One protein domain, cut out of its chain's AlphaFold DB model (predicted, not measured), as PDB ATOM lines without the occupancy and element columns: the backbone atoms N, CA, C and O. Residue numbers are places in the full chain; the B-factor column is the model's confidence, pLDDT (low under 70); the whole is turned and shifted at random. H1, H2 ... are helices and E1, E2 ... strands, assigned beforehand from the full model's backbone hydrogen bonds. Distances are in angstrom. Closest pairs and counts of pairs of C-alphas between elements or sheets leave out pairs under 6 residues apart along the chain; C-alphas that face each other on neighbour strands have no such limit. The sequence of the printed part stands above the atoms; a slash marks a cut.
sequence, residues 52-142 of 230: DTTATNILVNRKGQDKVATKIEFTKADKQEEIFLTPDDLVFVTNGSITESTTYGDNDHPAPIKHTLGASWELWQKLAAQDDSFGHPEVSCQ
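This is residues 52 to 142 of the 230 residues of an uncharacterized protein of Streptococcus equinus ATCC 9812 (UniProt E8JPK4). What does this domain look like? A twisted antiparallel sheet of three strands has the helix H1 packed beside its edge strand E1, and a long stretch with no named element, residues 85 to 118, leaves the sheet, makes a far loop by Asp 108 and comes back to H1. The four-residue helix H2 lies beyond H1, away from the sheet. What are its parts and size? The printed part has 91 residues with three named strands and two named helices in the order E1 E2 E3 H1 H2, a mixed class with under half of the residues in named elements. It is loose, with a radius of gyration of the C-alphas of 16.0 A, and flat, spanning 57 by 31 by 16 A.

How is the sheet built? E1, residues 53 to 63, E2, residues 66 to 76, and E3, residues 79 to 84, form a meander, each strand the antiparallel neighbour of the one before, with E1 and E3 as edge strands. The sheet is only just strongly twisted, its C-alphas lying up to 4.4 A off its best plane. Which backbone atoms pair? In the hairpin of E1 and E2, at 160 degrees, N 59 and O 71 are 2.9 A apart, within hydrogen-bond range. In the hairpin of E2 and E3, at 155 degrees, N 74 and O 81 are within range at 3.0 A. Where are the helices? H1, residues 119 to 128, is on the sheet; its closest C-alphas to E1 are those of Leu 123 and Asn 57, 5.6 A apart. H2, residues 138 to 141, is not on the sheet and is close to H1 but not clearly touching, the closest C-alphas being those of Trp 121 and Cys 141 at 7.5 A. What do the helix backbones show? In H1 every O i to N i+4 pair is within hydrogen-bond range; H2 is too short for such a pair, and its one O i to N i+3 pair is not within range.

Where do the strands run? E1 begins at C-alpha 53 (12.292, -46.397, 53.016) and is 29.3 A long, E2 is 29.9 A and E3 16.7 A, from first to last C-alpha. Where are the helices found? H1 begins at C-alpha 119 (21.587, -42.402, 49.654) and measures 14.0 A; H2 measures 5.3 A and ends at C-alpha 141 (29.659, -38.609, 41.293).

How far does it reach? The two C-alphas farthest apart, those of Gly 64 and Asp 108, are 58.2 A apart. Which links are long? E3 to H1 is long, with 34 residues; E1 to E2 and E2 to E3 are tight, and H1 to H2 is short. Is anything missing or uncertain? The printed part has no cut, its mean pLDDT is 95.1, and no printed residue is under 70.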
ATOM      1  N   ASP A  52       9.060 -43.896  52.184       95.88
ATOM      2  CA  ASP A  52       9.848 -43.465  53.354       95.88
ATOM      3  C   ASP A  52      10.851 -44.535  53.823       95.88
ATOM      4  O   ASP A  52      11.066 -44.754  55.018       95.88
ATOM      5  N   THR A  53      11.409 -45.249  52.841       97.56
ATOM      6  CA  THR A  53      12.292 -46.397  53.016       97.56
ATOM      7  C   THR A  53      13.578 -46.146  52.240       97.56
ATOM      8  O   THR A  53      13.545 -45.947  51.027       97.56
ATOM      9  N   THR A  54      14.723 -46.156  52.915       97.56
ATOM     10  CA  THR A  54      16.029 -45.932  52.289       97.56
ATOM     11  C   THR A  54      16.886 -47.175  52.445       97.56
ATOM     12  O   THR A  54      17.311 -47.503  53.548       97.56
ATOM     13  N   ALA A  55      17.168 -47.870  51.340       97.88
ATOM     14  CA  ALA A  55      18.144 -48.955  51.338       97.88
ATOM     15  C   ALA A  55      19.540 -48.379  51.603       97.88
ATOM     16  O   ALA A  55      20.073 -47.606  50.810       97.88
ATOM     17  N   THR A  56      20.123 -48.748  52.738       97.81
ATOM     18  CA  THR A  56      21.414 -48.225  53.195       97.81
ATOM     19  C   THR A  56      22.573 -49.147  52.860       97.81
ATOM     20  O   THR A  56      23.708 -48.675  52.840       97.81
ATOM     21  N   ASN A  57      22.322 -50.437  52.632       98.25
ATOM     22  CA  ASN A  57      23.319 -51.421  52.234       98.25
ATOM     23  C   ASN A  57      22.638 -52.687  51.695       98.25
ATOM     24  O   ASN A  57      21.510 -53.007  52.072       98.25
ATOM     25  N   ILE A  58      23.351 -53.442  50.867       98.31
ATOM     26  CA  ILE A  58      22.971 -54.800  50.472       98.31
ATOM     27  C   ILE A  58      24.215 -55.659  50.655       98.31
ATOM     28  O   ILE A  58      25.234 -55.407  50.015       98.31
ATOM     29  N   LEU A  59      24.145 -56.653  51.538       97.81
ATOM     30  CA  LEU A  59      25.252 -57.578  51.753       97.81
ATOM     31  C   LEU A  59      25.233 -58.653  50.678       97.81
ATOM     32  O   LEU A  59      24.229 -59.346  50.498       97.81
ATOM     33  N   VAL A  60      26.360 -58.808  49.992       96.94
ATOM     34  CA  VAL A  60      26.548 -59.811  48.951       96.94
ATOM     35  C   VAL A  60      27.671 -60.750  49.362       96.94
ATOM     36  O   VAL A  60      28.842 -60.380  49.413       96.94
ATOM     37  N   ASN A  61      27.315 -62.002  49.633       87.44
ATOM     38  CA  ASN A  61      28.290 -63.035  49.940       87.44
ATOM     39  C   ASN A  61      28.851 -63.634  48.654       87.44
ATOM     40  O   ASN A  61      28.113 -63.968  47.724       87.44
ATOM     41  N   ARG A  62      30.165 -63.852  48.648       82.81
ATOM     42  CA  ARG A  62      30.836 -64.656  47.628       82.81
ATOM     43  C   ARG A  62      30.982 -66.095  48.107       82.81
ATOM     44  O   ARG A  62      31.577 -66.346  49.155       82.81
ATOM     45  N   LYS A  63      30.489 -67.047  47.316       77.25
ATOM     46  CA  LYS A  63      30.735 -68.484  47.510       77.25
ATOM     47  C   LYS A  63      31.383 -69.031  46.239       77.25
ATOM     48  O   LYS A  63      30.714 -69.326  45.259       77.25
ATOM     49  N   GLY A  64      32.713 -69.110  46.230       81.19
ATOM     50  CA  GLY A  64      33.457 -69.427  45.007       81.19
ATOM     51  C   GLY A  64      33.313 -68.313  43.965       81.19
ATOM     52  O   GLY A  64      33.757 -67.193  44.212       81.19
ATOM     53  N   GLN A  65      32.713 -68.625  42.810       83.94
ATOM     54  CA  GLN A  65      32.421 -67.639  41.756       83.94
ATOM     55  C   GLN A  65      31.031 -66.999  41.882       83.94
ATOM     56  O   GLN A  65      30.775 -65.984  41.231       83.94
ATOM     57  N   ASP A  66      30.165 -67.546  42.736       90.75
ATOM     58  CA  ASP A  66      28.798 -67.063  42.897       90.75
ATOM     59  C   ASP A  66      28.751 -65.826  43.794       90.75
ATOM     60  O   ASP A  66      29.489 -65.723  44.781       90.75
ATOM     61  N   LYS A  67      27.839 -64.905  43.467       94.38
ATOM     62  CA  LYS A  67      27.523 -63.706  44.250       94.38
ATOM     63  C   LYS A  67      26.055 -63.753  44.616       94.38
ATOM     64  O   LYS A  67      25.204 -63.734  43.732       94.38
ATOM     65  N   VAL A  68      25.773 -63.829  45.909       95.81
ATOM     66  CA  VAL A  68      24.413 -63.992  46.425       95.81
ATOM     67  C   VAL A  68      24.131 -62.862  47.402       95.81
ATOM     68  O   VAL A  68      24.843 -62.723  48.398       95.81
ATOM     69  N   ALA A  69      23.117 -62.044  47.112       97.44
ATOM     70  CA  ALA A  69      22.614 -61.064  48.067       97.44
ATOM     71  C   ALA A  69      21.955 -61.815  49.229       97.44
ATOM     72  O   ALA A  69      21.122 -62.687  49.009       97.44
ATOM     73  N   THR A  70      22.359 -61.520  50.459       97.25
ATOM     74  CA  THR A  70      21.906 -62.260  51.650       97.25
ATOM     75  C   THR A  70      21.152 -61.394  52.640       97.25
ATOM     76  O   THR A  70      20.450 -61.923  53.501       97.25
ATOM     77  N   LYS A  71      21.286 -60.068  52.539       98.25
ATOM     78  CA  LYS A  71      20.609 -59.134  53.432       98.25
ATOM     79  C   LYS A  71      20.469 -57.758  52.794       98.25
ATOM     80  O   LYS A  71      21.414 -57.288  52.161       98.25
ATOM     81  N   ILE A  72      19.340 -57.096  53.024       98.50
ATOM     82  CA  ILE A  72      19.165 -55.663  52.759       98.50
ATOM     83  C   ILE A  72      19.056 -54.958  54.106       98.50
ATOM     84  O   ILE A  72      18.225 -55.326  54.933       98.50
ATOM     85  N   GLU A  73      19.896 -53.951  54.316       98.56
ATOM     86  CA  GLU A  73      19.827 -53.053  55.471       98.56
ATOM     87  C   GLU A  73      19.177 -51.755  55.007       98.56
ATOM     88  O   GLU A  73      19.639 -51.132  54.045       98.56
ATOM     89  N   PHE A  74      18.120 -51.318  55.677       98.38
ATOM     90  CA  PHE A  74      17.384 -50.125  55.279       98.38
ATOM     91  C   PHE A  74      16.893 -49.340  56.489       98.38
ATOM     92  O   PHE A  74      16.835 -49.846  57.607       98.38
ATOM     93  N   THR A  75      16.552 -48.077  56.272       97.88
ATOM     94  CA  THR A  75      15.795 -47.290  57.242       97.88
ATOM     95  C   THR A  75      14.359 -47.153  56.773       97.88
ATOM     96  O   THR A  75      14.128 -46.936  55.586       97.88
ATOM     97  N   LYS A  76      13.393 -47.273  57.683       96.44
ATOM     98  CA  LYS A  76      11.972 -47.017  57.423       96.44
ATOM     99  C   LYS A  76      11.429 -46.089  58.497       96.44
ATOM    100  O   LYS A  76      11.486 -46.425  59.678       96.44
ATOM    101  N   ALA A  77      10.955 -44.907  58.097       93.00
ATOM    102  CA  ALA A  77      10.554 -43.847  59.033       93.00
ATOM    103  C   ALA A  77      11.596 -43.634  60.163       93.00
ATOM    104  O   ALA A  77      11.277 -43.722  61.350       93.00
ATOM    105  N   ASP A  78      12.861 -43.449  59.765       91.25
ATOM    106  CA  ASP A  78      14.043 -43.240  60.624       91.25
ATOM    107  C   ASP A  78      14.437 -44.399  61.557       91.25
ATOM    108  O   ASP A  78      15.345 -44.263  62.380       91.25
ATOM    109  N   LYS A  79      13.815 -45.573  61.419       96.31
ATOM    110  CA  LYS A  79      14.197 -46.781  62.162       96.31
ATOM    111  C   LYS A  79      15.035 -47.697  61.294       96.31
ATOM    112  O   LYS A  79      14.673 -47.955  60.152       96.31
ATOM    113  N   GLN A  80      16.142 -48.189  61.841       97.50
ATOM    114  CA  GLN A  80      16.948 -49.210  61.179       97.50
ATOM    115  C   GLN A  80      16.217 -50.549  61.196       97.50
ATOM    116  O   GLN A  80      15.761 -51.005  62.245       97.50
ATOM    117  N   GLU A  81      16.147 -51.170  60.029       98.06
ATOM    118  CA  GLU A  81      15.540 -52.469  59.796       98.06
ATOM    119  C   GLU A  81      16.428 -53.294  58.856       98.06
ATOM    120  O   GLU A  81      17.314 -52.784  58.159       98.06
ATOM    121  N   GLU A  82      16.193 -54.600  58.845       98.06
ATOM    122  CA  GLU A  82      16.878 -55.522  57.954       98.06
ATOM    123  C   GLU A  82      15.933 -56.612  57.461       98.06
ATOM    124  O   GLU A  82      15.001 -57.021  58.155       98.06
ATOM    125  N   ILE A  83      16.200 -57.098  56.253       97.88
ATOM    126  CA  ILE A  83      15.543 -58.276  55.691       97.88
ATOM    127  C   ILE A  83      16.606 -59.243  55.179       97.88
ATOM    128  O   ILE A  83      17.510 -58.857  54.436       97.88
ATOM    129  N   PHE A  84      16.505 -60.499  55.610       98.12
ATOM    130  CA  PHE A  84      17.361 -61.586  55.147       98.12
ATOM    131  C   PHE A  84      16.801 -62.179  53.860       98.12
ATOM    132  O   PHE A  84      15.590 -62.327  53.717       98.12
ATOM    133  N   LEU A  85      17.703 -62.520  52.947       98.06
ATOM    134  CA  LEU A  85      17.386 -63.009  51.613       98.06
ATOM    135  C   LEU A  85      17.851 -64.453  51.446       98.06
ATOM    136  O   LEU A  85      18.901 -64.862  51.952       98.06
ATOM    137  N   THR A  86      17.079 -65.204  50.681       96.56
ATOM    138  CA  THR A  86      17.432 -66.512  50.139       96.56
ATOM    139  C   THR A  86      17.887 -66.370  48.680       96.56
ATOM    140  O   THR A  86      17.688 -65.322  48.068       96.56
ATOM    141  N   PRO A  87      18.485 -67.412  48.073       95.19
ATOM    142  CA  PRO A  87      18.831 -67.382  46.650       95.19
ATOM    143  C   PRO A  87      17.641 -67.197  45.693       95.19
ATOM    144  O   PRO A  87      17.865 -66.820  44.544       95.19
ATOM    145  N   ASP A  88      16.411 -67.457  46.145       97.31
ATOM    146  CA  ASP A  88      15.193 -67.285  45.342       97.31
ATOM    147  C   ASP A  88      14.654 -65.839  45.395       97.31
ATOM    148  O   ASP A  88      13.798 -65.463  44.592       97.31
ATOM    149  N   ASP A  89      15.182 -65.004  46.300       98.00
ATOM    150  CA  ASP A  89      14.813 -63.597  46.437       98.00
ATOM    151  C   ASP A  89      15.673 -62.725  45.514       98.00
ATOM    152  O   ASP A  89      16.884 -62.560  45.694       98.00
ATOM    153  N   LEU A  90      15.040 -62.135  44.501       98.00
ATOM    154  CA  LEU A  90      15.735 -61.331  43.500       98.00
ATOM    155  C   LEU A  90      15.797 -59.859  43.909       98.00
ATOM    156  O   LEU A  90      14.775 -59.225  44.170       98.00
ATOM    157  N   VAL A  91      17.003 -59.288  43.883       98.19
ATOM    158  CA  VAL A  91      17.238 -57.873  44.194       98.19
ATOM    159  C   VAL A  91      17.624 -57.117  42.930       98.19
ATOM    160  O   VAL A  91      18.631 -57.417  42.289       98.19
ATOM    161  N   PHE A  92      16.844 -56.091  42.598       98.38
ATOM    162  CA  PHE A  92      17.098 -55.203  41.467       98.38
ATOM    163  C   PHE A  92      17.542 -53.839  41.989       98.38
ATOM    164  O   PHE A  92      16.767 -53.126  42.623       98.38
ATOM    165  N   VAL A  93      18.797 -53.471  41.727       98.25
ATOM    166  CA  VAL A  93      19.381 -52.211  42.205       98.25
ATOM    167  C   VAL A  93      19.453 -51.208  41.062       98.25
ATOM    168  O   VAL A  93      20.070 -51.476  40.035       98.25
ATOM    169  N   THR A  94      18.865 -50.028  41.262       98.19
ATOM    170  CA  THR A  94      19.158 -48.851  40.431       98.19
ATOM    171  C   THR A  94      20.307 -48.090  41.088       98.19
ATOM    172  O   THR A  94      20.109 -47.407  42.092       98.19
ATOM    173  N   ASN A  95      21.525 -48.279  40.582       96.56
ATOM    174  CA  ASN A  95      22.752 -47.766  41.190       96.56
ATOM    175  C   ASN A  95      23.094 -46.347  40.702       96.56
ATOM    176  O   ASN A  95      23.297 -46.120  39.508       96.56
ATOM    177  N   GLY A  96      23.213 -45.406  41.642       96.56
ATOM    178  CA  GLY A  96      23.409 -43.990  41.338       96.56
ATOM    179  C   GLY A  96      22.149 -43.314  40.789       96.56
ATOM    180  O   GLY A  96      21.213 -43.954  40.304       96.56
ATOM    181  N   SER A  97      22.114 -41.986  40.874       96.94
ATOM    182  CA  SER A  97      20.980 -41.199  40.392       96.94
ATOM    183  C   SER A  97      21.396 -39.772  40.054       96.94
ATOM    184  O   SER A  97      22.097 -39.108  40.816       96.94
ATOM    185  N   ILE A  98      20.931 -39.292  38.899       95.69
ATOM    186  CA  ILE A  98      21.187 -37.930  38.408       95.69
ATOM    187  C   ILE A  98      20.307 -36.866  39.078       95.69
ATOM    188  O   ILE A  98      20.580 -35.682  38.929       95.69
ATOM    189  N   THR A  99      19.246 -37.270  39.781       95.31
ATOM    190  CA  THR A  99      18.351 -36.356  40.513       95.31
ATOM    191  C   THR A  99      18.554 -36.427  42.023       95.31
ATOM    192  O   THR A  99      17.877 -35.718  42.766       95.31
ATOM    193  N   GLU A 100      19.442 -37.305  42.491       94.81
ATOM    194  CA  GLU A 100      19.785 -37.397  43.906       94.81
ATOM    195  C   GLU A 100      20.333 -36.063  44.413       94.81
ATOM    196  O   GLU A 100      21.021 -35.349  43.684       94.81
ATOM    197  N   SER A 101      20.018 -35.729  45.664       94.56
ATOM    198  CA  SER A 101      20.453 -34.481  46.304       94.56
ATOM    199  C   SER A 101      20.018 -33.189  45.586       94.56
ATOM    200  O   SER A 101      20.598 -32.128  45.820       94.56
ATOM    201  N   THR A 102      18.978 -33.243  44.740       95.44
ATOM    202  CA  THR A 102      18.394 -32.042  44.119       95.44
ATOM    203  C   THR A 102      17.869 -31.092  45.192       95.44
ATOM    204  O   THR A 102      17.071 -31.479  46.047       95.44
ATOM    205  N   THR A 103      18.264 -29.826  45.107       96.12
ATOM    206  CA  THR A 103      17.711 -28.746  45.924       96.12
ATOM    207  C   THR A 103      16.777 -27.878  45.088       96.12
ATOM    208  O   THR A 103      16.853 -27.839  43.859       96.12
ATOM    209  N   TYR A 104      15.871 -27.170  45.759       97.12
ATOM    210  CA  TYR A 104      14.878 -26.326  45.107       97.12
ATOM    211  C   TYR A 104      14.986 -24.901  45.637       97.12
ATOM    212  O   TYR A 104      15.071 -24.682  46.844       97.12
ATOM    213  N   GLY A 105      15.006 -23.948  44.711       97.19
ATOM    214  CA  GLY A 105      14.790 -22.534  44.994       97.19
ATOM    215  C   GLY A 105      13.362 -22.130  44.643       97.19
ATOM    216  O   GLY A 105      12.495 -22.972  44.401       97.19
ATOM    217  N   ASP A 106      13.137 -20.829  44.550       97.25
ATOM    218  CA  ASP A 106      11.876 -20.255  44.104       97.25
ATOM    219  C   ASP A 106      12.116 -18.999  43.245       97.25
ATOM    220  O   ASP A 106      13.170 -18.837  42.632       97.25
ATOM    221  N   ASN A 107      11.103 -18.138  43.130       97.00
ATOM    222  CA  ASN A 107      11.166 -16.940  42.301       97.00
ATOM    223  C   ASN A 107      12.204 -15.914  42.789       97.00
ATOM    224  O   ASN A 107      12.744 -15.171  41.972       97.00
ATOM    225  N   ASP A 108      12.470 -15.876  44.095       97.50
ATOM    226  CA  ASP A 108      13.278 -14.839  44.739       97.50
ATOM    227  C   ASP A 108      14.527 -15.419  45.431       97.50
ATOM    228  O   ASP A 108      15.456 -14.678  45.761       97.50
ATOM    229  N   HIS A 109      14.600 -16.745  45.585       96.62
ATOM    230  CA  HIS A 109      15.703 -17.448  46.238       96.62
ATOM    231  C   HIS A 109      16.327 -18.504  45.310       96.62
ATOM    232  O   HIS A 109      15.614 -19.366  44.791       96.62
ATOM    233  N   PRO A 110      17.659 -18.500  45.102       95.38
ATOM    234  CA  PRO A 110      18.319 -19.537  44.318       95.38
ATOM    235  C   PRO A 110      18.278 -20.894  45.034       95.38
ATOM    236  O   PRO A 110      18.297 -20.961  46.263       95.38
ATOM    237  N   ALA A 111      18.293 -21.980  44.259       95.75
ATOM    238  CA  ALA A 111      18.462 -23.324  44.801       95.75
ATOM    239  C   ALA A 111      19.841 -23.448  45.491       95.75
ATOM    240  O   ALA A 111      20.854 -23.065  44.894       95.75
ATOM    241  N   PRO A 112      19.919 -23.953  46.736       93.62
ATOM    242  CA  PRO A 112      21.195 -24.153  47.420       93.62
ATOM    243  C   PRO A 112      22.138 -25.087  46.647       93.62
ATOM    244  O   PRO A 112      21.797 -26.230  46.369       93.62
ATOM    245  N   ILE A 113      23.351 -24.625  46.338       85.31
ATOM    246  CA  ILE A 113      24.322 -25.390  45.527       85.31
ATOM    247  C   ILE A 113      24.963 -26.533  46.328       85.31
ATOM    248  O   ILE A 113      25.302 -27.579  45.786       85.31
ATOM    249  N   LYS A 114      25.170 -26.330  47.633       80.88
ATOM    250  CA  LYS A 114      25.874 -27.299  48.476       80.88
ATOM    251  C   LYS A 114      24.933 -28.418  48.899       80.88
ATOM    252  O   LYS A 114      23.948 -28.163  49.587       80.88
ATOM    253  N   HIS A 115      25.315 -29.645  48.578       81.00
ATOM    254  CA  HIS A 115      24.674 -30.852  49.070       81.00
ATOM    255  C   HIS A 115      25.730 -31.927  49.346       81.00
ATOM    256  O   HIS A 115      26.824 -31.911  48.780       81.00
ATOM    257  N   THR A 116      25.411 -32.868  50.229       87.38
ATOM    258  CA  THR A 116      26.188 -34.101  50.377       87.38
ATOM    259  C   THR A 116      25.784 -35.101  49.294       87.38
ATOM    260  O   THR A 116      24.766 -34.925  48.607       87.38
ATOM    261  N   LEU A 117      26.579 -36.157  49.115       88.12
ATOM    262  CA  LEU A 117      26.110 -37.322  48.368       88.12
ATOM    263  C   LEU A 117      24.876 -37.892  49.077       88.12
ATOM    264  O   LEU A 117      24.841 -37.947  50.303       88.12
ATOM    265  N   GLY A 118      23.851 -38.230  48.301       94.31
ATOM    266  CA  GLY A 118      22.630 -38.841  48.815       94.31
ATOM    267  C   GLY A 118      22.694 -40.367  48.812       94.31
ATOM    268  O   GLY A 118      23.645 -40.978  48.309       94.31
ATOM    269  N   ALA A 119      21.641 -40.978  49.347       95.69
ATOM    270  CA  ALA A 119      21.587 -42.402  49.654       95.69
ATOM    271  C   ALA A 119      21.823 -43.322  48.442       95.69
ATOM    272  O   ALA A 119      22.437 -44.374  48.593       95.69
ATOM    273  N   SER A 120      21.399 -42.940  47.233       97.56
ATOM    274  CA  SER A 120      21.633 -43.725  46.012       97.56
ATOM    275  C   SER A 120      23.125 -43.893  45.702       97.56
ATOM    276  O   SER A 120      23.575 -44.983  45.337       97.56
ATOM    277  N   TRP A 121      23.911 -42.827  45.883       97.62
ATOM    278  CA  TRP A 121      25.358 -42.860  45.672       97.62
ATOM    279  C   TRP A 121      26.076 -43.596  46.801       97.62
ATOM    280  O   TRP A 121      26.980 -44.383  46.528       97.62
ATOM    281  N   GLU A 122      25.647 -43.398  48.048       97.31
ATOM    282  CA  GLU A 122      26.196 -44.103  49.212       97.31
ATOM    283  C   GLU A 122      25.941 -45.617  49.148       97.31
ATOM    284  O   GLU A 122      26.843 -46.413  49.420       97.31
ATOM    285  N   LEU A 123      24.742 -46.036  48.728       98.25
ATOM    286  CA  LEU A 123      24.414 -47.444  48.501       98.25
ATOM    287  C   LEU A 123      25.324 -48.049  47.428       98.25
ATOM    288  O   LEU A 123      25.870 -49.136  47.624       98.25
ATOM    289  N   TRP A 124      25.526 -47.342  46.310       98.50
ATOM    290  CA  TRP A 124      26.418 -47.825  45.259       98.50
ATOM    291  C   TRP A 124      27.871 -47.913  45.746       98.50
ATOM    292  O   TRP A 124      28.532 -48.911  45.478       98.50
ATOM    293  N   GLN A 125      28.357 -46.951  46.534       97.88
ATOM    294  CA  GLN A 125      29.693 -47.017  47.145       97.88
ATOM    295  C   GLN A 125      29.866 -48.244  48.047       97.88
ATOM    296  O   GLN A 125      30.881 -48.933  47.954       97.88
ATOM    297  N   LYS A 126      28.871 -48.566  48.880       97.81
ATOM    298  CA  LYS A 126      28.918 -49.756  49.745       97.81
ATOM    299  C   LYS A 126      28.849 -51.065  48.967       97.81
ATOM    300  O   LYS A 126      29.486 -52.037  49.365       97.81
ATOM    301  N   LEU A 127      28.102 -51.104  47.864       97.56
ATOM    302  CA  LEU A 127      28.112 -52.241  46.947       97.56
ATOM    303  C   LEU A 127      29.485 -52.386  46.280       97.56
ATOM    304  O   LEU A 127      30.112 -53.428  46.413       97.56
ATOM    305  N   ALA A 128      29.991 -51.331  45.640       97.31
ATOM    306  CA  ALA A 128      31.293 -51.314  44.969       97.31
ATOM    307  C   ALA A 128      32.455 -51.728  45.889       97.31
ATOM    308  O   ALA A 128      33.363 -52.438  45.469       97.31
ATOM    309  N   ALA A 129      32.398 -51.361  47.172       96.94
ATOM    310  CA  ALA A 129      33.399 -51.759  48.160       96.94
ATOM    311  C   ALA A 129      33.446 -53.276  48.434       96.94
ATOM    312  O   ALA A 129      34.468 -53.776  48.904       96.94
ATOM    313  N   GLN A 130      32.366 -54.012  48.162       96.12
ATOM    314  CA  GLN A 130      32.317 -55.467  48.348       96.12
ATOM    315  C   GLN A 130      32.932 -56.221  47.162       96.12
ATOM    316  O   GLN A 130      33.400 -57.351  47.324       96.12
ATOM    317  N   ASP A 131      32.917 -55.627  45.965       94.19
ATOM    318  CA  ASP A 131      33.323 -56.289  44.730       94.19
ATOM    319  C   ASP A 131      33.556 -55.290  43.589       94.19
ATOM    320  O   ASP A 131      32.648 -54.558  43.199       94.19
ATOM    321  N   ASP A 132      34.733 -55.357  42.969       94.06
ATOM    322  CA  ASP A 132      35.124 -54.509  41.835       94.06
ATOM    323  C   ASP A 132      34.135 -54.573  40.653       94.06
ATOM    324  O   ASP A 132      33.875 -53.593  39.960       94.06
ATOM    325  N   SER A 133      33.486 -55.724  40.454       95.00
ATOM    326  CA  SER A 133      32.499 -55.891  39.382       95.00
ATOM    327  C   SER A 133      31.179 -55.143  39.600       95.00
ATOM    328  O   SER A 133      30.380 -55.063  38.665       95.00
ATOM    329  N   PHE A 134      30.932 -54.588  40.793       96.75
ATOM    330  CA  PHE A 134      29.787 -53.706  41.044       96.75
ATOM    331  C   PHE A 134      30.043 -52.260  40.600       96.75
ATOM    332  O   PHE A 134      29.158 -51.409  40.716       96.75
ATOM    333  N   GLY A 135      31.199 -51.998  39.988       97.19
ATOM    334  CA  GLY A 135      31.509 -50.752  39.306       97.19
ATOM    335  C   GLY A 135      32.107 -49.691  40.221       97.19
ATOM    336  O   GLY A 135      32.394 -49.927  41.387       97.19
ATOM    337  N   HIS A 136      32.288 -48.503  39.652       97.62
ATOM    338  CA  HIS A 136      33.101 -47.431  40.222       97.62
ATOM    339  C   HIS A 136      32.270 -46.142  40.334       97.62
ATOM    340  O   HIS A 136      32.285 -45.334  39.403       97.62
ATOM    341  N   PRO A 137      31.471 -45.945  41.398       97.12
ATOM    342  CA  PRO A 137      30.598 -44.773  41.528       97.12
ATOM    343  C   PRO A 137      31.353 -43.436  41.452       97.12
ATOM    344  O   PRO A 137      30.837 -42.459  40.906       97.12
ATOM    345  N   GLU A 138      32.590 -43.390  41.942       95.38
ATOM    346  CA  GLU A 138      33.437 -42.199  42.003       95.38
ATOM    347  C   GLU A 138      33.697 -41.560  40.636       95.38
ATOM    348  O   GLU A 138      33.808 -40.340  40.550       95.38
ATOM    349  N   VAL A 139      33.707 -42.343  39.550       94.56
ATOM    350  CA  VAL A 139      33.909 -41.796  38.196       94.56
ATOM    351  C   VAL A 139      32.711 -40.979  37.709       94.56
ATOM    352  O   VAL A 139      32.820 -40.271  36.711       94.56
ATOM    353  N   SER A 140      31.560 -41.116  38.379       92.38
ATOM    354  CA  SER A 140      30.291 -40.491  37.991       92.38
ATOM    355  C   SER A 140      29.830 -39.409  38.966       92.38
ATOM    356  O   SER A 140      29.165 -38.470  38.539       92.38
ATOM    357  N   CYS A 141      30.154 -39.527  40.260       91.88
ATOM    358  CA  CYS A 141      29.659 -38.609  41.293       91.88
ATOM    359  C   CYS A 141      30.733 -37.745  41.969       91.88
ATOM    360  O   CYS A 141      30.389 -36.898  42.791       91.88
ATOM    361  N   GLN A 142      32.017 -37.930  41.645       90.50
ATOM    362  CA  GLN A 142      33.112 -37.122  42.187       90.50
ATOM    363  C   GLN A 142      33.819 -36.325  41.090       90.50
ATOM    364  O   GLN A 142      33.776 -36.681  39.916       90.50
TER     365      GLN A 142